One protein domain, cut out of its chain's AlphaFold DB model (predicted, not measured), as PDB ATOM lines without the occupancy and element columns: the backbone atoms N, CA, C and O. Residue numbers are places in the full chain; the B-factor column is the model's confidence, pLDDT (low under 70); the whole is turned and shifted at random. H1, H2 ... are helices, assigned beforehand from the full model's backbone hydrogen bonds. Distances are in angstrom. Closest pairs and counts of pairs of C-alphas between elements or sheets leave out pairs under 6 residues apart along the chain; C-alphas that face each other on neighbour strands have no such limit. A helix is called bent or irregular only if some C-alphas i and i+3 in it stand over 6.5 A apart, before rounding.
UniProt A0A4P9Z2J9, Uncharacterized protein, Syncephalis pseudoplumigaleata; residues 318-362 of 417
ATOM      1  N   ILE A 318     170.792 213.527 164.714       78.94
ATOM      2  CA  ILE A 318     169.454 212.917 164.736       78.94
ATOM      3  C   ILE A 318     169.543 211.414 164.436       78.94
ATOM      4  O   ILE A 318     168.899 210.617 165.125       78.94
ATOM      5  N   ASN A 319     170.373 211.012 163.469       77.19
ATOM      6  CA  ASN A 319     170.592 209.603 163.139       77.19
ATOM      7  C   ASN A 319     171.275 208.835 164.276       77.19
ATOM      8  O   ASN A 319     170.855 207.725 164.605       77.19
ATOM      9  N   GLU A 320     172.289 209.420 164.912       82.44
ATOM     10  CA  GLU A 320     172.938 208.824 166.085       82.44
ATOM     11  C   GLU A 320     171.976 208.713 167.270       82.44
ATOM     12  O   GLU A 320     171.865 207.648 167.874       82.44
ATOM     13  N   ASN A 321     171.177 209.749 167.543       80.56
ATOM     14  CA  ASN A 321     170.124 209.671 168.556       80.56
ATOM     15  C   ASN A 321     169.065 208.607 168.232       80.56
ATOM     16  O   ASN A 321     168.532 207.981 169.147       80.56
ATOM     17  N   GLY A 322     168.744 208.388 166.955       84.56
ATOM     18  CA  GLY A 322     167.849 207.316 166.517       84.56
ATOM     19  C   GLY A 322     168.418 205.928 166.818       84.56
ATOM     20  O   GLY A 322     167.716 205.089 167.386       84.56
ATOM     21  N   LYS A 323     169.704 205.715 166.516       84.81
ATOM     22  CA  LYS A 323     170.425 204.467 166.813       84.81
ATOM     23  C   LYS A 323     170.513 204.209 168.316       84.81
ATOM     24  O   LYS A 323     170.099 203.146 168.766       84.81
ATOM     25  N   LEU A 324     170.926 205.212 169.093       85.12
ATOM     26  CA  LEU A 324     171.014 205.120 170.555       85.12
ATOM     27  C   LEU A 324     169.646 204.847 171.195       85.12
ATOM     28  O   LEU A 324     169.531 204.035 172.109       85.12
ATOM     29  N   LYS A 325     168.567 205.467 170.700       88.00
ATOM     30  CA  LYS A 325     167.201 205.165 171.167       88.00
ATOM     31  C   LYS A 325     166.760 203.745 170.807       88.00
ATOM     32  O   LYS A 325     166.051 203.123 171.600       88.00
ATOM     33  N   GLY A 326     167.162 203.240 169.640       88.81
ATOM     34  CA  GLY A 326     166.932 201.855 169.222       88.81
ATOM     35  C   GLY A 326     167.638 200.856 170.136       88.81
ATOM     36  O   GLY A 326     167.004 199.922 170.621       88.81
ATOM     37  N   GLU A 327     168.904 201.109 170.458       88.31
ATOM     38  CA  GLU A 327     169.710 200.285 171.361       88.31
ATOM     39  C   GLU A 327     169.165 200.303 172.794       88.31
ATOM     40  O   GLU A 327     168.944 199.255 173.394       88.31
ATOM     41  N   VAL A 328     168.798 201.477 173.315       88.00
ATOM     42  CA  VAL A 328     168.134 201.595 174.623       88.00
ATOM     43  C   VAL A 328     166.808 200.828 174.653       88.00
ATOM     44  O   VAL A 328     166.428 200.294 175.697       88.00
ATOM     45  N   LYS A 329     166.074 200.766 173.538       92.88
ATOM     46  CA  LYS A 329     164.836 199.984 173.447       92.88
ATOM     47  C   LYS A 329     165.124 198.481 173.403       92.88
ATOM     48  O   LYS A 329     164.472 197.747 174.138       92.88
ATOM     49  N   ALA A 330     166.113 198.049 172.622       90.62
ATOM     50  CA  ALA A 330     166.545 196.654 172.551       90.62
ATOM     51  C   ALA A 330     167.014 196.144 173.922       90.62
ATOM     52  O   ALA A 330     166.494 195.143 174.402       90.62
ATOM     53  N   LEU A 331     167.873 196.903 174.612       89.31
ATOM     54  CA  LEU A 331     168.335 196.587 175.968       89.31
ATOM     55  C   LEU A 331     167.177 196.533 176.975       89.31
ATOM     56  O   LEU A 331     167.145 195.681 177.859       89.31
ATOM     57  N   LYS A 332     166.178 197.413 176.847       91.62
ATOM     58  CA  LYS A 332     164.977 197.365 177.700       91.62
ATOM     59  C   LYS A 332     164.108 196.141 177.427       91.62
ATOM     60  O   LYS A 332     163.521 195.607 178.367       91.62
ATOM     61  N   ASP A 333     163.982 195.720 176.176       91.12
ATOM     62  CA  ASP A 333     163.204 194.536 175.815       91.12
ATOM     63  C   ASP A 333     163.953 193.243 176.192       91.12
ATOM     64  O   ASP A 333     163.322 192.302 176.671       91.12
ATOM     65  N   GLU A 334     165.287 193.243 176.141       93.00
ATOM     66  CA  GLU A 334     166.143 192.183 176.682       93.00
ATOM     67  C   GLU A 334     166.012 192.066 178.205       93.00
ATOM     68  O   GLU A 334     165.759 190.979 178.718       93.00
ATOM     69  N   ILE A 335     166.058 193.180 178.944       90.25
ATOM     70  CA  ILE A 335     165.828 193.180 180.398       90.25
ATOM     71  C   ILE A 335     164.445 192.606 180.739       90.25
ATOM     72  O   ILE A 335     164.311 191.820 181.680       90.25
ATOM     73  N   LYS A 336     163.402 192.949 179.973       93.44
ATOM     74  CA  LYS A 336     162.063 192.366 180.167       93.44
ATOM     75  C   LYS A 336     162.052 190.870 179.865       93.44
ATOM     76  O   LYS A 336     161.458 190.116 180.632       93.44
ATOM     77  N   ALA A 337     162.707 190.433 178.791       92.44
ATOM     78  CA  ALA A 337     162.814 189.022 178.437       92.44
ATOM     79  C   ALA A 337     163.565 188.225 179.514       92.44
ATOM     80  O   ALA A 337     163.082 187.178 179.940       92.44
ATOM     81  N   LEU A 338     164.675 188.759 180.032       91.00
ATOM     82  CA  LEU A 338     165.429 188.187 181.150       91.00
ATOM     83  C   LEU A 338     164.588 188.130 182.426       91.00
ATOM     84  O   LEU A 338     164.576 187.112 183.108       91.00
ATOM     85  N   THR A 339     163.814 189.173 182.722       92.12
ATOM     86  CA  THR A 339     162.901 189.178 183.876       92.12
ATOM     87  C   THR A 339     161.830 188.093 183.741       92.12
ATOM     88  O   THR A 339     161.546 187.368 184.695       92.12
ATOM     89  N   LEU A 340     161.254 187.927 182.548       89.31
ATOM     90  CA  LEU A 340     160.297 186.855 182.271       89.31
ATOM     91  C   LEU A 340     160.951 185.468 182.328       89.31
ATOM     92  O   LEU A 340     160.326 184.526 182.811       89.31
ATOM     93  N   TYR A 341     162.200 185.338 181.879       92.00
ATOM     94  CA  TYR A 341     162.977 184.104 181.959       92.00
ATOM     95  C   TYR A 341     163.272 183.713 183.410       92.00
ATOM     96  O   TYR A 341     163.025 182.569 183.793       92.00
ATOM     97  N   ILE A 342     163.691 184.671 184.241       91.56
ATOM     98  CA  ILE A 342     163.880 184.485 185.684       91.56
ATOM     99  C   ILE A 342     162.567 184.047 186.331       91.56
ATOM    100  O   ILE A 342     162.531 183.016 186.996       91.56
ATOM    101  N   ASN A 343     161.467 184.760 186.075       87.38
ATOM    102  CA  ASN A 343     160.157 184.393 186.614       87.38
ATOM    103  C   ASN A 343     159.727 182.987 186.170       87.38
ATOM    104  O   ASN A 343     159.184 182.229 186.966       87.38
ATOM    105  N   LYS A 344     160.034 182.591 184.930       88.88
ATOM    106  CA  LYS A 344     159.732 181.253 184.410       88.88
ATOM    107  C   LYS A 344     160.585 180.156 185.048       88.88
ATOM    108  O   LYS A 344     160.080 179.056 185.276       88.88
ATOM    109  N   ILE A 345     161.850 180.437 185.355       84.44
ATOM    110  CA  ILE A 345     162.709 179.527 186.119       84.44
ATOM    111  C   ILE A 345     162.199 179.406 187.555       84.44
ATOM    112  O   ILE A 345     162.061 178.288 188.038       84.44
ATOM    113  N   LEU A 346     161.856 180.517 188.209       82.69
ATOM    114  CA  LEU A 346     161.316 180.510 189.570       82.69
ATOM    115  C   LEU A 346     160.013 179.706 189.654       82.69
ATOM    116  O   LEU A 346     159.900 178.839 190.515       82.69
ATOM    117  N   SER A 347     159.074 179.901 188.722       82.50
ATOM    118  CA  SER A 347     157.861 179.076 188.641       82.50
ATOM    119  C   SER A 347     158.185 177.591 188.461       82.50
ATOM    120  O   SER A 347     157.623 176.756 189.159       82.50
ATOM    121  N   ARG A 348     159.150 177.248 187.599       80.19
ATOM    122  CA  ARG A 348     159.551 175.854 187.343       80.19
ATOM    123  C   ARG A 348     160.317 175.207 188.504       80.19
ATOM    124  O   ARG A 348     160.269 173.986 188.642       80.19
ATOM    125  N   ILE A 349     161.027 175.999 189.307       76.62
ATOM    126  CA  ILE A 349     161.672 175.556 190.548       76.62
ATOM    127  C   ILE A 349     160.608 175.329 191.626       76.62
ATOM    128  O   ILE A 349     160.635 174.290 192.272       76.62
ATOM    129  N   MET A 350     159.632 176.233 191.771       71.31
ATOM    130  CA  MET A 350     158.519 176.055 192.716       71.31
ATOM    131  C   MET A 350     157.608 174.870 192.352       71.31
ATOM    132  O   MET A 350     157.148 174.167 193.243       71.31
ATOM    133  N   GLU A 351     157.368 174.608 191.063       79.94
ATOM    134  CA  GLU A 351     156.566 173.464 190.587       79.94
ATOM    135  C   GLU A 351     157.251 172.102 190.796       79.94
ATOM    136  O   GLU A 351     156.591 171.063 190.759       79.94
ATOM    137  N   LYS A 352     158.575 172.076 190.993       75.19
ATOM    138  CA  LYS A 352     159.359 170.847 191.158       75.19
ATOM    139  C   LYS A 352     160.043 170.836 192.524       75.19
ATOM    140  O   LYS A 352     161.197 171.237 192.641       75.19
ATOM    141  N   GLU A 353     159.382 170.272 193.536       62.56
ATOM    142  CA  GLU A 353     159.919 170.133 194.908       62.56
ATOM    143  C   GLU A 353     161.318 169.488 194.967       62.56
ATOM    144  O   GLU A 353     162.133 169.816 195.825       62.56
ATOM    145  N   GLN A 354     161.651 168.613 194.014       62.28
ATOM    146  CA  GLN A 354     162.978 167.993 193.927       62.28
ATOM    147  C   GLN A 354     164.108 168.999 193.639       62.28
ATOM    148  O   GLN A 354     165.225 168.791 194.096       62.28
ATOM    149  N   LEU A 355     163.833 170.094 192.918       60.59
ATOM    150  CA  LEU A 355     164.800 171.170 192.657       60.59
ATOM    151  C   LEU A 355     164.935 172.120 193.851       60.59
ATOM    152  O   LEU A 355     166.030 172.612 194.109       60.59
ATOM    153  N   VAL A 356     163.856 172.319 194.614       60.88
ATOM    154  CA  VAL A 356     163.893 173.053 195.889       60.88
ATOM    155  C   VAL A 356     164.806 172.338 196.884       60.88
ATOM    156  O   VAL A 356     165.646 172.980 197.504       60.88
ATOM    157  N   ASN A 357     164.719 171.009 196.970       61.88
ATOM    158  CA  ASN A 357     165.565 170.207 197.860       61.88
ATOM    159  C   ASN A 357     167.050 170.200 197.456       61.88
ATOM    160  O   ASN A 357     167.910 170.046 198.318       61.88
ATOM    161  N   VAL A 358     167.370 170.358 196.166       62.56
ATOM    162  CA  VAL A 358     168.761 170.487 195.694       62.56
ATOM    163  C   VAL A 358     169.314 171.871 196.025       62.56
ATOM    164  O   VAL A 358     170.405 171.964 196.567       62.56
ATOM    165  N   LEU A 359     168.532 172.930 195.804       60.22
ATOM    166  CA  LEU A 359     168.934 174.284 196.183       60.22
ATOM    167  C   LEU A 359     169.052 174.442 197.705       60.22
ATOM    168  O   LEU A 359     170.000 175.055 198.171       60.22
ATOM    169  N   ALA A 360     168.142 173.858 198.492       64.81
ATOM    170  CA  ALA A 360     168.203 173.897 199.955       64.81
ATOM    171  C   ALA A 360     169.475 173.233 200.510       64.81
ATOM    172  O   ALA A 360     170.045 173.741 201.469       64.81
ATOM    173  N   ARG A 361     169.959 172.158 199.873       60.97
ATOM    174  CA  ARG A 361     171.239 171.513 200.218       60.97
ATOM    175  C   ARG A 361     172.449 172.405 199.952       60.97
ATOM    176  O   ARG A 361     173.413 172.325 200.699       60.97
ATOM    177  N   ASP A 362     172.388 173.264 198.938       62.47
ATOM    178  CA  ASP A 362     173.466 174.215 198.636       62.47
ATOM    179  C   ASP A 362     173.495 175.407 199.620       62.47
ATOM    180  O   ASP A 362     174.509 176.098 199.717       62.47
TER     181      ASP A 362
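This is residues 318 to 362 of the 417 residues of an uncharacterized protein of Syncephalis pseudoplumigaleata (UniProt A0A4P9Z2J9). Look first for an L: one long, straight helix, H1, makes the long arm, and a short helix, H2, turns off its far end as the foot. H1 makes most of the length, and the two helices meet at a corner beside their tight link, with no third part to fill the angle between them. The printed part has 45 residues with two named helices, H1 then H2, and no named strand; the class is all helix. The whole is extended, with a radius of gyration of the C-alphas of 17.7 A, and spans 54 by 19 by 6 A.

Begin with H1, residues 318 to 350, and go on to H2, residues 353 to 362. The two only just touch, with 3 pairs of C-alphas within 8 A, and they touch only at the corner by their link. H1 touches H2 with residues 349 to 350 alone. Its closest C-alphas are those of Ile 349 and Leu 355, 5.8 A apart. The lines of the two helices are about perpendicular, at 77 degrees, and their centres are 28.8 A apart. Residues 318 to 347 of H1 stand free, and so do residues 350 to 355, of which 353 to 355 belong to H2. In the backbones of H1 and H2, every O i to N i+4 pair is within hydrogen-bond range.

Find C-alpha 318 at (169.454, 212.917, 164.736); from there H1 runs 47.6 A to C-alpha 350 at (158.519, 176.055, 192.716). H2 begins at C-alpha 353, at (159.919, 170.133, 194.908), and runs 14.6 A to C-alpha 362 at (173.466, 174.215, 198.636). Neither helix is bent.

The outline is a rod, and the two C-alphas farthest apart, those of Ile 318 and Arg 361, are 54.6 A from each other. The printed part has no cut, and the link from H1 to H2, 2 residues, is tight. In the B-factor column the mean pLDDT of the printed part is 80.8; look at residues 353 to 362, which are under 70.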